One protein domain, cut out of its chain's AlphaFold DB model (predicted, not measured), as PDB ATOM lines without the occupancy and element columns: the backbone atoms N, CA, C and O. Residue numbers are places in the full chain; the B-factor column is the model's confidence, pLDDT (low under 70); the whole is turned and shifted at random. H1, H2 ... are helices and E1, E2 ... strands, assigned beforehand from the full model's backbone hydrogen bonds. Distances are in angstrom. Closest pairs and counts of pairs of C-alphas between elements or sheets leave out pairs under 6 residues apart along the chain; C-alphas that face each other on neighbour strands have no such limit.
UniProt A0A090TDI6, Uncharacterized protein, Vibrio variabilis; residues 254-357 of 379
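This is residues 254 to 357 of the 379 residues of an uncharacterized protein of Vibrio variabilis (UniProt A0A090TDI6). A small sheet of four short strands forms the middle layer, with H3 and H5 over one face and H1 over the other; H2 and H4 lie beyond the strands' ends, H2 packing on H5. The printed part has 104 residues, ordered E1 H1 E2 H2 H3 E3 H4 H5 E4; the sheet, E2 E3 E1 E4, is parallel. The class is mixed, helices and strands; the whole is compact, radius of gyration of the C-alphas 13.2 A, spanning 38 by 30 by 17 A.

E1, residues 254 to 257, begins at C-alpha 254 (335.035, 241.541, 153.886). H1 is 262 to 272, 15.7 A; E2 277 to 279; H2 282 to 287; H3 291 to 302, 17.0 A; E3 310 to 312; H4 317 to 327, 15.2 A; H5 330 to 348, 27.3 A. E4, 352 to 356, ends at C-alpha 356 (328.577, 248.709, 147.704).

Within hydrogen-bond range are N 278 and O 310 of E2 and E3, 2.8 A, N 311 and O 255 of E3 and E1, 2.8 A, and N 256 and O 354 of E1 and E4, 2.8 A. H1 runs slantwise to the strands at a height over the sheet of 10.0 A. On the opposite face, H3 and H5 touch at a steep tilt of 50 degrees, closest C-alphas Ile 292 and Leu 338, 6.7 A. H2 touches H5, closest C-alphas Ile 286 and Ala 334, 5.8 A. H4 is close to but not clearly touching H5, closest C-alphas Gln 324 and Ala 331, 7.1 A. In the five helices every O i to N i+4 pair is within hydrogen-bond range. E2, H2 H3, E3 form a strand-helix-strand unit, parallel neighbours joined through helices, with a right-handed crossover.

The C-alphas of Tyr 304 and Ala 325, the farthest apart, are 38.2 A apart. The printed part has no cut and no long link. Residues 261 to 264, 267, 347 and 351 to 357 have pLDDT under 70.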
ATOM      1  N   VAL A 254     336.157 242.107 154.648       82.56
ATOM      2  CA  VAL A 254     335.035 241.541 153.886       82.56
ATOM      3  C   VAL A 254     334.564 242.534 152.819       82.56
ATOM      4  O   VAL A 254     334.564 243.750 153.037       82.56
ATOM      5  N   VAL A 255     334.136 242.015 151.670       80.31
ATOM      6  CA  VAL A 255     333.436 242.767 150.622       80.31
ATOM      7  C   VAL A 255     331.940 242.475 150.725       80.31
ATOM      8  O   VAL A 255     331.543 241.316 150.723       80.31
ATOM      9  N   LEU A 256     331.105 243.511 150.802       83.12
ATOM     10  CA  LEU A 256     329.645 243.410 150.837       83.12
ATOM     11  C   LEU A 256     329.047 244.033 149.568       83.12
ATOM     12  O   LEU A 256     329.253 245.223 149.312       83.12
ATOM     13  N   SER A 257     328.286 243.263 148.789       80.44
ATOM     14  CA  SER A 257     327.694 243.740 147.529       80.44
ATOM     15  C   SER A 257     326.176 243.566 147.494       80.44
ATOM     16  O   SER A 257     325.678 242.449 147.390       80.44
ATOM     17  N   GLY A 258     325.430 244.675 147.565       78.00
ATOM     18  CA  GLY A 258     323.961 244.679 147.478       78.00
ATOM     19  C   GLY A 258     323.401 245.232 146.163       78.00
ATOM     20  O   GLY A 258     322.254 244.962 145.822       78.00
ATOM     21  N   SER A 259     324.191 245.998 145.403       74.69
ATOM     22  CA  SER A 259     323.731 246.598 144.145       74.69
ATOM     23  C   SER A 259     323.500 245.542 143.062       74.69
ATOM     24  O   SER A 259     324.308 244.631 142.889       74.69
ATOM     25  N   CYS A 260     322.417 245.699 142.302       75.12
ATOM     26  CA  CYS A 260     322.050 244.842 141.171       75.12
ATOM     27  C   CYS A 260     322.317 245.512 139.811       75.12
ATOM     28  O   CYS A 260     321.730 245.137 138.798       75.12
ATOM     29  N   SER A 261     323.186 246.531 139.765       65.75
ATOM     30  CA  SER A 261     323.552 247.182 138.500       65.75
ATOM     31  C   SER A 261     324.295 246.216 137.563       65.75
ATOM     32  O   SER A 261     324.957 245.280 138.022       65.75
ATOM     33  N   THR A 262     324.248 246.459 136.249       68.19
ATOM     34  CA  THR A 262     324.996 245.659 135.258       68.19
ATOM     35  C   THR A 262     326.485 245.587 135.584       68.19
ATOM     36  O   THR A 262     327.083 244.517 135.526       68.19
ATOM     37  N   MET A 263     327.086 246.708 135.985       67.12
ATOM     38  CA  MET A 263     328.510 246.753 136.308       67.12
ATOM     39  C   MET A 263     328.822 246.048 137.632       67.12
ATOM     40  O   MET A 263     329.814 245.333 137.717       67.12
ATOM     41  N   THR A 264     327.966 246.177 138.650       66.88
ATOM     42  CA  THR A 264     328.163 245.447 139.912       66.88
ATOM     43  C   THR A 264     328.076 243.938 139.697       66.88
ATOM     44  O   THR A 264     328.879 243.209 140.267       66.88
ATOM     45  N   ASN A 265     327.176 243.469 138.825       77.31
ATOM     46  CA  ASN A 265     327.140 242.062 138.423       77.31
ATOM     47  C   ASN A 265     328.479 241.624 137.800       77.31
ATOM     48  O   ASN A 265     329.068 240.652 138.261       77.31
ATOM     49  N   GLN A 266     329.029 242.394 136.852       71.25
ATOM     50  CA  GLN A 266     330.345 242.103 136.255       71.25
ATOM     51  C   GLN A 266     331.481 242.084 137.291       71.25
ATOM     52  O   GLN A 266     332.366 241.235 137.227       71.25
ATOM     53  N   GLN A 267     331.464 243.009 138.254       69.00
ATOM     54  CA  GLN A 267     332.461 243.079 139.327       69.00
ATOM     55  C   GLN A 267     332.373 241.882 140.270       69.00
ATOM     56  O   GLN A 267     333.400 241.307 140.622       69.00
ATOM     57  N   VAL A 268     331.156 241.509 140.669       79.81
ATOM     58  CA  VAL A 268     330.898 240.340 141.511       79.81
ATOM     59  C   VAL A 268     331.346 239.069 140.797       79.81
ATOM     60  O   VAL A 268     332.051 238.268 141.401       79.81
ATOM     61  N   ASP A 269     331.022 238.907 139.515       86.31
ATOM     62  CA  ASP A 269     331.427 237.732 138.742       86.31
ATOM     63  C   ASP A 269     332.946 237.645 138.568       86.31
ATOM     64  O   ASP A 269     333.524 236.588 138.795       86.31
ATOM     65  N   ALA A 270     333.620 238.763 138.288       76.44
ATOM     66  CA  ALA A 270     335.080 238.790 138.230       76.44
ATOM     67  C   ALA A 270     335.740 238.502 139.594       76.44
ATOM     68  O   ALA A 270     336.790 237.865 139.651       76.44
ATOM     69  N   TYR A 271     335.156 238.975 140.700       82.94
ATOM     70  CA  TYR A 271     335.738 238.823 142.039       82.94
ATOM     71  C   TYR A 271     335.506 237.430 142.644       82.94
ATOM     72  O   TYR A 271     336.342 236.963 143.419       82.94
ATOM     73  N   LYS A 272     334.429 236.730 142.252       89.94
ATOM     74  CA  LYS A 272     334.176 235.325 142.631       89.94
ATOM     75  C   LYS A 272     335.309 234.384 142.232       89.94
ATOM     76  O   LYS A 272     335.594 233.441 142.962       89.94
ATOM     77  N   GLU A 273     335.981 234.667 141.119       87.88
ATOM     78  CA  GLU A 273     337.138 233.892 140.652       87.88
ATOM     79  C   GLU A 273     338.381 234.078 141.545       87.88
ATOM     80  O   GLU A 273     339.310 233.273 141.507       87.88
ATOM     81  N   LEU A 274     338.413 235.138 142.362       81.31
ATOM     82  CA  LEU A 274     339.559 235.512 143.196       81.31
ATOM     83  C   LEU A 274     339.343 235.193 144.681       81.31
ATOM     84  O   LEU A 274     340.296 234.871 145.394       81.31
ATOM     85  N   ALA A 275     338.104 235.305 145.165       87.12
ATOM     86  CA  ALA A 275     337.779 235.252 146.585       87.12
ATOM     87  C   ALA A 275     336.645 234.273 146.901       87.12
ATOM     88  O   ALA A 275     335.708 234.082 146.125       87.12
ATOM     89  N   ALA A 276     336.690 233.706 148.111       94.19
ATOM     90  CA  ALA A 276     335.550 232.970 148.644       94.19
ATOM     91  C   ALA A 276     334.318 233.880 148.630       94.19
ATOM     92  O   ALA A 276     334.397 235.028 149.071       94.19
ATOM     93  N   SER A 277     333.203 233.378 148.106       94.44
ATOM     94  CA  SER A 277     332.012 234.186 147.853       94.44
ATOM     95  C   SER A 277     330.759 233.492 148.376       94.44
ATOM     96  O   SER A 277     330.525 232.327 148.062       94.44
ATOM     97  N   LEU A 278     329.947 234.217 149.142       96.94
ATOM     98  CA  LEU A 278     328.675 233.772 149.698       96.94
ATOM     99  C   LEU A 278     327.540 234.614 149.110       96.94
ATOM    100  O   LEU A 278     327.458 235.820 149.357       96.94
ATOM    101  N   LYS A 279     326.656 233.969 148.344       96.69
ATOM    102  CA  LYS A 279     325.383 234.567 147.935       96.69
ATOM    103  C   LYS A 279     324.428 234.530 149.123       96.69
ATOM    104  O   LYS A 279     324.239 233.464 149.705       96.69
ATOM    105  N   LEU A 280     323.832 235.665 149.466       94.94
ATOM    106  CA  LEU A 280     322.782 235.720 150.476       94.94
ATOM    107  C   LEU A 280     321.517 235.040 149.957       94.94
ATOM    108  O   LEU A 280     321.071 235.299 148.837       94.94
ATOM    109  N   ASP A 281     320.936 234.200 150.803       94.12
ATOM    110  CA  ASP A 281     319.617 233.625 150.584       94.12
ATOM    111  C   ASP A 281     318.550 234.602 151.094       94.12
ATOM    112  O   ASP A 281     318.427 234.833 152.296       94.12
ATOM    113  N   ILE A 282     317.802 235.216 150.175       91.19
ATOM    114  CA  ILE A 282     316.839 236.277 150.497       91.19
ATOM    115  C   ILE A 282     315.720 235.774 151.410       91.19
ATOM    116  O   ILE A 282     315.300 236.502 152.310       91.19
ATOM    117  N   GLU A 283     315.263 234.538 151.219       92.38
ATOM    118  CA  GLU A 283     314.199 233.967 152.041       92.38
ATOM    119  C   GLU A 283     314.681 233.788 153.482       92.38
ATOM    120  O   GLU A 283     313.998 234.200 154.422       92.38
ATOM    121  N   ARG A 284     315.907 233.279 153.660       95.25
ATOM    122  CA  ARG A 284     316.526 233.132 154.985       95.25
ATOM    123  C   ARG A 284     316.810 234.484 155.636       95.25
ATOM    124  O   ARG A 284     316.568 234.648 156.824       95.25
ATOM    125  N   VAL A 285     317.244 235.487 154.867       92.25
ATOM    126  CA  VAL A 285     317.438 236.859 155.375       92.25
ATOM    127  C   VAL A 285     316.143 237.445 155.947       92.25
ATOM    128  O   VAL A 285     316.195 238.175 156.937       92.25
ATOM    129  N   ILE A 286     314.990 237.140 155.348       89.62
ATOM    130  CA  ILE A 286     313.686 237.640 155.805       89.62
ATOM    131  C   ILE A 286     313.157 236.819 156.989       89.62
ATOM    132  O   ILE A 286     312.649 237.391 157.954       89.62
ATOM    133  N   ASN A 287     313.258 235.490 156.912       92.50
ATOM    134  CA  ASN A 287     312.527 234.581 157.797       92.50
ATOM    135  C   ASN A 287     313.361 234.019 158.959       92.50
ATOM    136  O   ASN A 287     312.784 233.533 159.933       92.50
ATOM    137  N   GLU A 288     314.694 234.080 158.897       94.81
ATOM    138  CA  GLU A 288     315.592 233.458 159.875       94.81
ATOM    139  C   GLU A 288     316.478 234.501 160.585       94.81
ATOM    140  O   GLU A 288     317.573 234.824 160.118       94.81
ATOM    141  N   PRO A 289     316.086 234.984 161.781       88.62
ATOM    142  CA  PRO A 289     316.858 235.985 162.527       88.62
ATOM    143  C   PRO A 289     318.307 235.581 162.851       88.62
ATOM    144  O   PRO A 289     319.160 236.444 163.042       88.62
ATOM    145  N   ASN A 290     318.595 234.277 162.913       92.31
ATOM    146  CA  ASN A 290     319.921 233.746 163.239       92.31
ATOM    147  C   ASN A 290     320.848 233.606 162.022       92.31
ATOM    148  O   ASN A 290     322.039 233.356 162.214       92.31
ATOM    149  N   TYR A 291     320.349 233.804 160.795       95.56
ATOM    150  CA  TYR A 291     321.143 233.642 159.573       95.56
ATOM    151  C   TYR A 291     322.373 234.562 159.548       95.56
ATOM    152  O   TYR A 291     323.429 234.195 159.038       95.56
ATOM    153  N   ILE A 292     322.295 235.733 160.190       92.88
ATOM    154  CA  ILE A 292     323.444 236.632 160.339       92.88
ATOM    155  C   ILE A 292     324.643 235.975 161.033       92.88
ATOM    156  O   ILE A 292     325.782 236.216 160.633       92.88
ATOM    157  N   THR A 293     324.409 235.139 162.045       94.12
ATOM    158  CA  THR A 293     325.480 234.457 162.779       94.12
ATOM    159  C   THR A 293     326.209 233.481 161.861       94.12
ATOM    160  O   THR A 293     327.436 233.476 161.836       94.12
ATOM    161  N   GLU A 294     325.468 232.744 161.028       96.00
ATOM    162  CA  GLU A 294     326.042 231.852 160.011       96.00
ATOM    163  C   GLU A 294     326.897 232.624 159.003       96.00
ATOM    164  O   GLU A 294     328.011 232.212 158.686       96.00
ATOM    165  N   VAL A 295     326.411 233.778 158.534       95.50
ATOM    166  CA  VAL A 295     327.166 234.635 157.609       95.50
ATOM    167  C   VAL A 295     328.456 235.145 158.264       95.50
ATOM    168  O   VAL A 295     329.509 235.141 157.628       95.50
ATOM    169  N   ILE A 296     328.410 235.559 159.534       93.06
ATOM    170  CA  ILE A 296     329.591 236.024 160.280       93.06
ATOM    171  C   ILE A 296     330.611 234.902 160.465       93.06
ATOM    172  O   ILE A 296     331.809 235.132 160.287       93.06
ATOM    173  N   ASP A 297     330.163 233.707 160.830       94.81
ATOM    174  CA  ASP A 297     331.057 232.571 161.033       94.81
ATOM    175  C   ASP A 297     331.688 232.127 159.711       94.81
ATOM    176  O   ASP A 297     332.909 231.965 159.644       94.81
ATOM    177  N   TRP A 298     330.914 232.118 158.624       95.75
ATOM    178  CA  TRP A 298     331.445 231.901 157.281       95.75
ATOM    179  C   TRP A 298     332.506 232.948 156.898       95.75
ATOM    180  O   TRP A 298     333.567 232.592 156.383       95.75
ATOM    181  N   ILE A 299     332.290 234.238 157.193       92.81
ATOM    182  CA  ILE A 299     333.297 235.288 156.950       92.81
ATOM    183  C   ILE A 299     334.590 234.978 157.721       92.81
ATOM    184  O   ILE A 299     335.681 235.050 157.143       92.81
ATOM    185  N   LYS A 300     334.493 234.607 159.007       90.75
ATOM    186  CA  LYS A 300     335.661 234.295 159.851       90.75
ATOM    187  C   LYS A 300     336.488 233.145 159.291       90.75
ATOM    188  O   LYS A 300     337.716 233.249 159.253       90.75
ATOM    189  N   GLU A 301     335.836 232.086 158.823       92.38
ATOM    190  CA  GLU A 301     336.498 230.919 158.226       92.38
ATOM    191  C   GLU A 301     337.297 231.274 156.962       92.38
ATOM    192  O   GLU A 301     338.337 230.676 156.683       92.38
ATOM    193  N   HIS A 302     336.861 232.298 156.225       89.94
ATOM    194  CA  HIS A 302     337.451 232.691 154.944       89.94
ATOM    195  C   HIS A 302     338.370 233.923 155.024       89.94
ATOM    196  O   HIS A 302     338.892 234.372 154.004       89.94
ATOM    197  N   SER A 303     338.622 234.446 156.228       81.44
ATOM    198  CA  SER A 303     339.354 235.704 156.456       81.44
ATOM    199  C   SER A 303     340.871 235.634 156.273       81.44
ATOM    200  O   SER A 303     341.522 236.672 156.202       81.44
ATOM    201  N   TYR A 304     341.448 234.433 156.211       72.25
ATOM    202  CA  TYR A 304     342.902 234.218 156.116       72.25
ATOM    203  C   TYR A 304     343.393 234.019 154.673       72.25
ATOM    204  O   TYR A 304     344.493 233.516 154.445       72.25
ATOM    205  N   ARG A 305     342.562 234.365 153.685       71.44
ATOM    206  CA  ARG A 305     342.873 234.242 152.257       71.44
ATOM    207  C   ARG A 305     343.530 235.519 151.714       71.44
ATOM    208  O   ARG A 305     343.365 236.584 152.299       71.44
ATOM    209  N   PRO A 306     344.250 235.436 150.576       77.06
ATOM    210  CA  PRO A 306     344.886 236.602 149.950       77.06
ATOM    211  C   PRO A 306     343.897 237.694 149.508       77.06
ATOM    212  O   PRO A 306     344.293 238.849 149.369       77.06
ATOM    213  N   TYR A 307     342.625 237.341 149.309       80.62
ATOM    214  CA  TYR A 307     341.539 238.266 148.993       80.62
ATOM    215  C   TYR A 307     340.453 238.191 150.066       80.62
ATOM    216  O   TYR A 307     340.154 237.108 150.573       80.62
ATOM    217  N   PHE A 308     339.839 239.334 150.383       85.81
ATOM    218  CA  PHE A 308     338.742 239.390 151.347       85.81
ATOM    219  C   PHE A 308     337.524 238.606 150.843       85.81
ATOM    220  O   PHE A 308     337.169 238.780 149.672       85.81
ATOM    221  N   PRO A 309     336.862 237.798 151.695       90.69
ATOM    222  CA  PRO A 309     335.626 237.116 151.336       90.69
ATOM    223  C   PRO A 309     334.549 238.101 150.874       90.69
ATOM    224  O   PRO A 309     334.428 239.206 151.404       90.69
ATOM    225  N   LEU A 310     333.759 237.684 149.888       89.50
ATOM    226  CA  LEU A 310     332.630 238.430 149.342       89.50
ATOM    227  C   LEU A 310     331.319 237.877 149.901       89.50
ATOM    228  O   LEU A 310     331.037 236.696 149.746       89.50
ATOM    229  N   VAL A 311     330.479 238.733 150.474       92.88
ATOM    230  CA  VAL A 311     329.072 238.435 150.767       92.88
ATOM    231  C   VAL A 311     328.209 239.312 149.871       92.88
ATOM    232  O   VAL A 311     328.355 240.536 149.870       92.88
ATOM    233  N   TYR A 312     327.324 238.715 149.075       91.19
ATOM    234  CA  TYR A 312     326.584 239.464 148.062       91.19
ATOM    235  C   TYR A 312     325.111 239.064 147.944       91.19
ATOM    236  O   TYR A 312     324.759 237.893 148.020       91.19
ATOM    237  N   ALA A 313     324.262 240.060 147.692       88.81
ATOM    238  CA  ALA A 313     322.880 239.921 147.222       88.81
ATOM    239  C   ALA A 313     322.719 240.397 145.762       88.81
ATOM    240  O   ALA A 313     321.614 240.419 145.232       88.81
ATOM    241  N   THR A 314     323.817 240.798 145.110       82.75
ATOM    242  CA  THR A 314     323.848 241.189 143.696       82.75
ATOM    243  C   THR A 314     323.319 240.077 142.798       82.75
ATOM    244  O   THR A 314     323.859 238.968 142.785       82.75
ATOM    245  N   VAL A 315     322.301 240.412 142.009       86.31
ATOM    246  CA  VAL A 315     321.711 239.538 140.995       86.31
ATOM    247  C   VAL A 315     321.423 240.317 139.702       86.31
ATOM    248  O   VAL A 315     321.325 241.553 139.732       86.31
ATOM    249  N   PRO A 316     321.277 239.638 138.551       86.75
ATOM    250  CA  PRO A 316     320.882 240.289 137.307       86.75
ATOM    251  C   PRO A 316     319.419 240.769 137.341       86.75
ATOM    252  O   PRO A 316     318.602 240.314 138.139       86.75
ATOM    253  N   ALA A 317     319.060 241.692 136.442       78.94
ATOM    254  CA  ALA A 317     317.764 242.383 136.470       78.94
ATOM    255  C   ALA A 317     316.533 241.462 136.342       78.94
ATOM    256  O   ALA A 317     315.467 241.788 136.861       78.94
ATOM    257  N   ASN A 318     316.650 240.329 135.646       86.38
ATOM    258  CA  ASN A 318     315.576 239.337 135.537       86.38
ATOM    259  C   ASN A 318     315.328 238.616 136.871       86.38
ATOM    260  O   ASN A 318     314.178 238.468 137.271       86.38
ATOM    261  N   GLU A 319     316.389 238.223 137.574       86.81
ATOM    262  CA  GLU A 319     316.296 237.585 138.888       86.81
ATOM    263  C   GLU A 319     315.828 238.580 139.957       86.81
ATOM    264  O   GLU A 319     314.967 238.248 140.768       86.81
ATOM    265  N   LEU A 320     316.288 239.837 139.902       82.25
ATOM    266  CA  LEU A 320     315.793 240.892 140.792       82.25
ATOM    267  C   LEU A 320     314.276 241.093 140.654       82.25
ATOM    268  O   LEU A 320     313.586 241.227 141.662       82.25
ATOM    269  N   LYS A 321     313.752 241.097 139.421       82.38
ATOM    270  CA  LYS A 321     312.304 241.197 139.173       82.38
ATOM    271  C   LYS A 321     311.536 240.033 139.791       82.38
ATOM    272  O   LYS A 321     310.451 240.254 140.315       82.38
ATOM    273  N   GLN A 322     312.097 238.824 139.748       86.38
ATOM    274  CA  GLN A 322     311.481 237.650 140.362       86.38
ATOM    275  C   GLN A 322     311.458 237.771 141.890       86.38
ATOM    276  O   GLN A 322     310.400 237.664 142.494       86.38
ATOM    277  N   ILE A 323     312.587 238.133 142.507       84.25
ATOM    278  CA  ILE A 323     312.674 238.366 143.958       84.25
ATOM    279  C   ILE A 323     311.688 239.457 144.405       84.25
ATOM    280  O   ILE A 323     311.038 239.329 145.440       84.25
ATOM    281  N   GLN A 324     311.543 240.529 143.623       81.00
ATOM    282  CA  GLN A 324     310.565 241.585 143.895       81.00
ATOM    283  C   GLN A 324     309.117 241.108 143.744       81.00
ATOM    284  O   GLN A 324     308.253 241.597 144.467       81.00
ATOM    285  N   ALA A 325     308.841 240.176 142.831       85.56
ATOM    286  CA  ALA A 325     307.520 239.572 142.695       85.56
ATOM    287  C   ALA A 325     307.185 238.668 143.893       85.56
ATOM    288  O   ALA A 325     306.060 238.714 144.385       85.56
ATOM    289  N   ASP A 326     308.167 237.912 144.386       85.31
ATOM    290  CA  ASP A 326     307.969 236.920 145.446       85.31
ATOM    291  C   ASP A 326     307.938 237.552 146.851       85.31
ATOM    292  O   ASP A 326     307.128 237.168 147.693       85.31
ATOM    293  N   PHE A 327     308.780 238.560 147.103       84.31
ATOM    294  CA  PHE A 327     308.993 239.137 148.440       84.31
ATOM    295  C   PHE A 327     308.684 240.642 148.539       84.31
ATOM    296  O   PHE A 327     308.751 241.230 149.623       84.31
ATOM    297  N   GLY A 328     308.357 241.303 147.426       80.62
ATOM    298  CA  GLY A 328     308.056 242.733 147.402       80.62
ATOM    299  C   GLY A 328     309.220 243.621 147.857       80.62
ATOM    300  O   GLY A 328     310.400 243.287 147.738       80.62
ATOM    301  N   SER A 329     308.888 244.791 148.413       71.81
ATOM    302  CA  SER A 329     309.873 245.747 148.945       71.81
ATOM    303  C   SER A 329     310.570 245.271 150.228       71.81
ATOM    304  O   SER A 329     311.587 245.854 150.614       71.81
ATOM    305  N   ALA A 330     310.066 244.207 150.868       75.75
ATOM    306  CA  ALA A 330     310.639 243.646 152.087       75.75
ATOM    307  C   ALA A 330     312.030 243.039 151.846       75.75
ATOM    308  O   ALA A 330     312.900 243.186 152.700       75.75
ATOM    309  N   ALA A 331     312.281 242.454 150.667       77.00
ATOM    310  CA  ALA A 331     313.587 241.888 150.323       77.00
ATOM    311  C   ALA A 331     314.720 242.925 150.371       77.00
ATOM    312  O   ALA A 331     315.756 242.678 150.985       77.00
ATOM    313  N   SER A 332     314.517 244.110 149.780       72.06
ATOM    314  CA  SER A 332     315.532 245.179 149.790       72.06
ATOM    315  C   SER A 332     315.831 245.644 151.214       72.06
ATOM    316  O   SER A 332     316.991 245.726 151.609       72.06
ATOM    317  N   ALA A 333     314.784 245.892 152.007       73.94
ATOM    318  CA  ALA A 333     314.930 246.345 153.386       73.94
ATOM    319  C   ALA A 333     315.607 245.289 154.278       73.94
ATOM    320  O   ALA A 333     316.425 245.637 155.128       73.94
ATOM    321  N   ALA A 334     315.302 244.006 154.073       82.00
ATOM    322  CA  ALA A 334     315.887 242.913 154.840       82.00
ATOM    323  C   ALA A 334     317.378 242.723 154.516       82.00
ATOM    324  O   ALA A 334     318.196 242.631 155.430       82.00
ATOM    325  N   VAL A 335     317.756 242.756 153.232       81.38
ATOM    326  CA  VAL A 335     319.164 242.707 152.795       81.38
ATOM    327  C   VAL A 335     319.956 243.893 153.344       81.38
ATOM    328  O   VAL A 335     321.039 243.711 153.900       81.38
ATOM    329  N   GLU A 336     319.415 245.109 153.234       74.19
ATOM    330  CA  GLU A 336     320.025 246.311 153.811       74.19
ATOM    331  C   GLU A 336     320.190 246.188 155.334       74.19
ATOM    332  O   GLU A 336     321.254 246.506 155.870       74.19
ATOM    333  N   GLY A 337     319.163 245.688 156.028       76.25
ATOM    334  CA  GLY A 337     319.174 245.458 157.470       76.25
ATOM    335  C   GLY A 337     320.237 244.449 157.904       76.25
ATOM    336  O   GLY A 337     321.011 244.733 158.822       76.25
ATOM    337  N   LEU A 338     320.334 243.309 157.213       85.62
ATOM    338  CA  LEU A 338     321.363 242.298 157.462       85.62
ATOM    339  C   LEU A 338     322.760 242.885 157.260       85.62
ATOM    340  O   LEU A 338     323.616 242.766 158.133       85.62
ATOM    341  N   PHE A 339     322.997 243.565 156.136       81.38
ATOM    342  CA  PHE A 339     324.296 244.170 155.868       81.38
ATOM    343  C   PHE A 339     324.667 245.251 156.890       81.38
ATOM    344  O   PHE A 339     325.825 245.326 157.298       81.38
ATOM    345  N   HIS A 340     323.705 246.047 157.359       73.00
ATOM    346  CA  HIS A 340     323.930 247.008 158.439       73.00
ATOM    347  C   HIS A 340     324.375 246.312 159.735       73.00
ATOM    348  O   HIS A 340     325.352 246.721 160.370       73.00
ATOM    349  N   GLN A 341     323.685 245.239 160.124       78.81
ATOM    350  CA  GLN A 341     324.053 244.460 161.303       78.81
ATOM    351  C   GLN A 341     325.423 243.785 161.139       78.81
ATOM    352  O   GLN A 341     326.219 243.820 162.077       78.81
ATOM    353  N   LEU A 342     325.733 243.250 159.952       82.62
ATOM    354  CA  LEU A 342     327.045 242.683 159.629       82.62
ATOM    355  C   LEU A 342     328.149 243.720 159.811       82.62
ATOM    356  O   LEU A 342     329.127 243.440 160.496       82.62
ATOM    357  N   VAL A 343     327.988 244.929 159.265       75.62
ATOM    358  CA  VAL A 343     328.979 246.005 159.427       75.62
ATOM    359  C   VAL A 343     329.201 246.321 160.908       75.62
ATOM    360  O   VAL A 343     330.347 246.412 161.348       75.62
ATOM    361  N   SER A 344     328.120 246.451 161.682       73.31
ATOM    362  CA  SER A 344     328.186 246.751 163.118       73.31
ATOM    363  C   SER A 344     328.940 245.669 163.902       73.31
ATOM    364  O   SER A 344     329.892 245.972 164.622       73.31
ATOM    365  N   GLN A 345     328.574 244.397 163.719       82.94
ATOM    366  CA  GLN A 345     329.181 243.280 164.449       82.94
ATOM    367  C   GLN A 345     330.625 243.009 164.006       82.94
ATOM    368  O   GLN A 345     331.506 242.810 164.839       82.94
ATOM    369  N   LEU A 346     330.910 243.058 162.703       81.94
ATOM    370  CA  LEU A 346     332.260 242.847 162.172       81.94
ATOM    371  C   LEU A 346     333.213 243.980 162.570       81.94
ATOM    372  O   LEU A 346     334.380 243.717 162.860       81.94
ATOM    373  N   SER A 347     332.722 245.220 162.674       69.62
ATOM    374  CA  SER A 347     333.524 246.336 163.184       69.62
ATOM    375  C   SER A 347     333.954 246.129 164.641       69.62
ATOM    376  O   SER A 347     335.057 246.540 164.995       69.62
ATOM    377  N   GLN A 348     333.128 245.492 165.481       76.81
ATOM    378  CA  GLN A 348     333.507 245.131 166.859       76.81
ATOM    379  C   GLN A 348     334.571 244.024 166.898       76.81
ATOM    380  O   GLN A 348     335.327 243.923 167.859       76.81
ATOM    381  N   LEU A 349     334.650 243.218 165.838       78.75
ATOM    382  CA  LEU A 349     335.639 242.157 165.643       78.75
ATOM    383  C   LEU A 349     336.882 242.626 164.860       78.75
ATOM    384  O   LEU A 349     337.663 241.792 164.400       78.75
ATOM    385  N   GLU A 350     337.046 243.942 164.691       75.44
ATOM    386  CA  GLU A 350     338.164 244.598 163.994       75.44
ATOM    387  C   GLU A 350     338.294 244.270 162.492       75.44
ATOM    388  O   GLU A 350     339.377 244.389 161.911       75.44
ATOM    389  N   TYR A 351     337.194 243.893 161.835       67.06
ATOM    390  CA  TYR A 351     337.170 243.698 160.384       67.06
ATOM    391  C   TYR A 351     337.107 245.022 159.620       67.06
ATOM    392  O   TYR A 351     336.373 245.944 159.980       67.06
ATOM    393  N   GLN A 352     337.803 245.071 158.489       63.00
ATOM    394  CA  GLN A 352     337.620 246.079 157.455       63.00
ATOM    395  C   GLN A 352     336.452 245.692 156.549       63.00
ATOM    396  O   GLN A 352     336.476 244.663 155.879       63.00
ATOM    397  N   VAL A 353     335.421 246.526 156.513       55.69
ATOM    398  CA  VAL A 353     334.233 246.298 155.697       55.69
ATOM    399  C   VAL A 353     334.253 247.241 154.507       55.69
ATOM    400  O   VAL A 353     334.228 248.461 154.664       55.69
ATOM    401  N   SER A 354     334.260 246.663 153.311       55.00
ATOM    402  CA  SER A 354     334.068 247.399 152.071       55.00
ATOM    403  C   SER A 354     332.672 247.133 151.534       55.00
ATOM    404  O   SER A 354     332.332 245.979 151.287       55.00
ATOM    405  N   SER A 355     331.855 248.170 151.348       48.31
ATOM    406  CA  SER A 355     330.462 248.005 150.935       48.31
ATOM    407  C   SER A 355     330.122 248.756 149.647       48.31
ATOM    408  O   SER A 355     330.496 249.910 149.451       48.31
ATOM    409  N   ALA A 356     329.352 248.097 148.783       46.94
ATOM    410  CA  ALA A 356     328.577 248.709 147.704       46.94
ATOM    411  C   ALA A 356     327.087 248.715 148.098       46.94
ATOM    412  O   ALA A 356     326.236 248.158 147.399       46.94
ATOM    413  N   LEU A 357     326.788 249.258 149.285       37.19
ATOM    414  CA  LEU A 357     325.431 249.331 149.832       37.19
ATOM    415  C   LEU A 357     324.811 250.680 149.495       37.19
ATOM    416  O   LEU A 357     325.322 251.725 149.893       37.19
TER     417      LEU A 357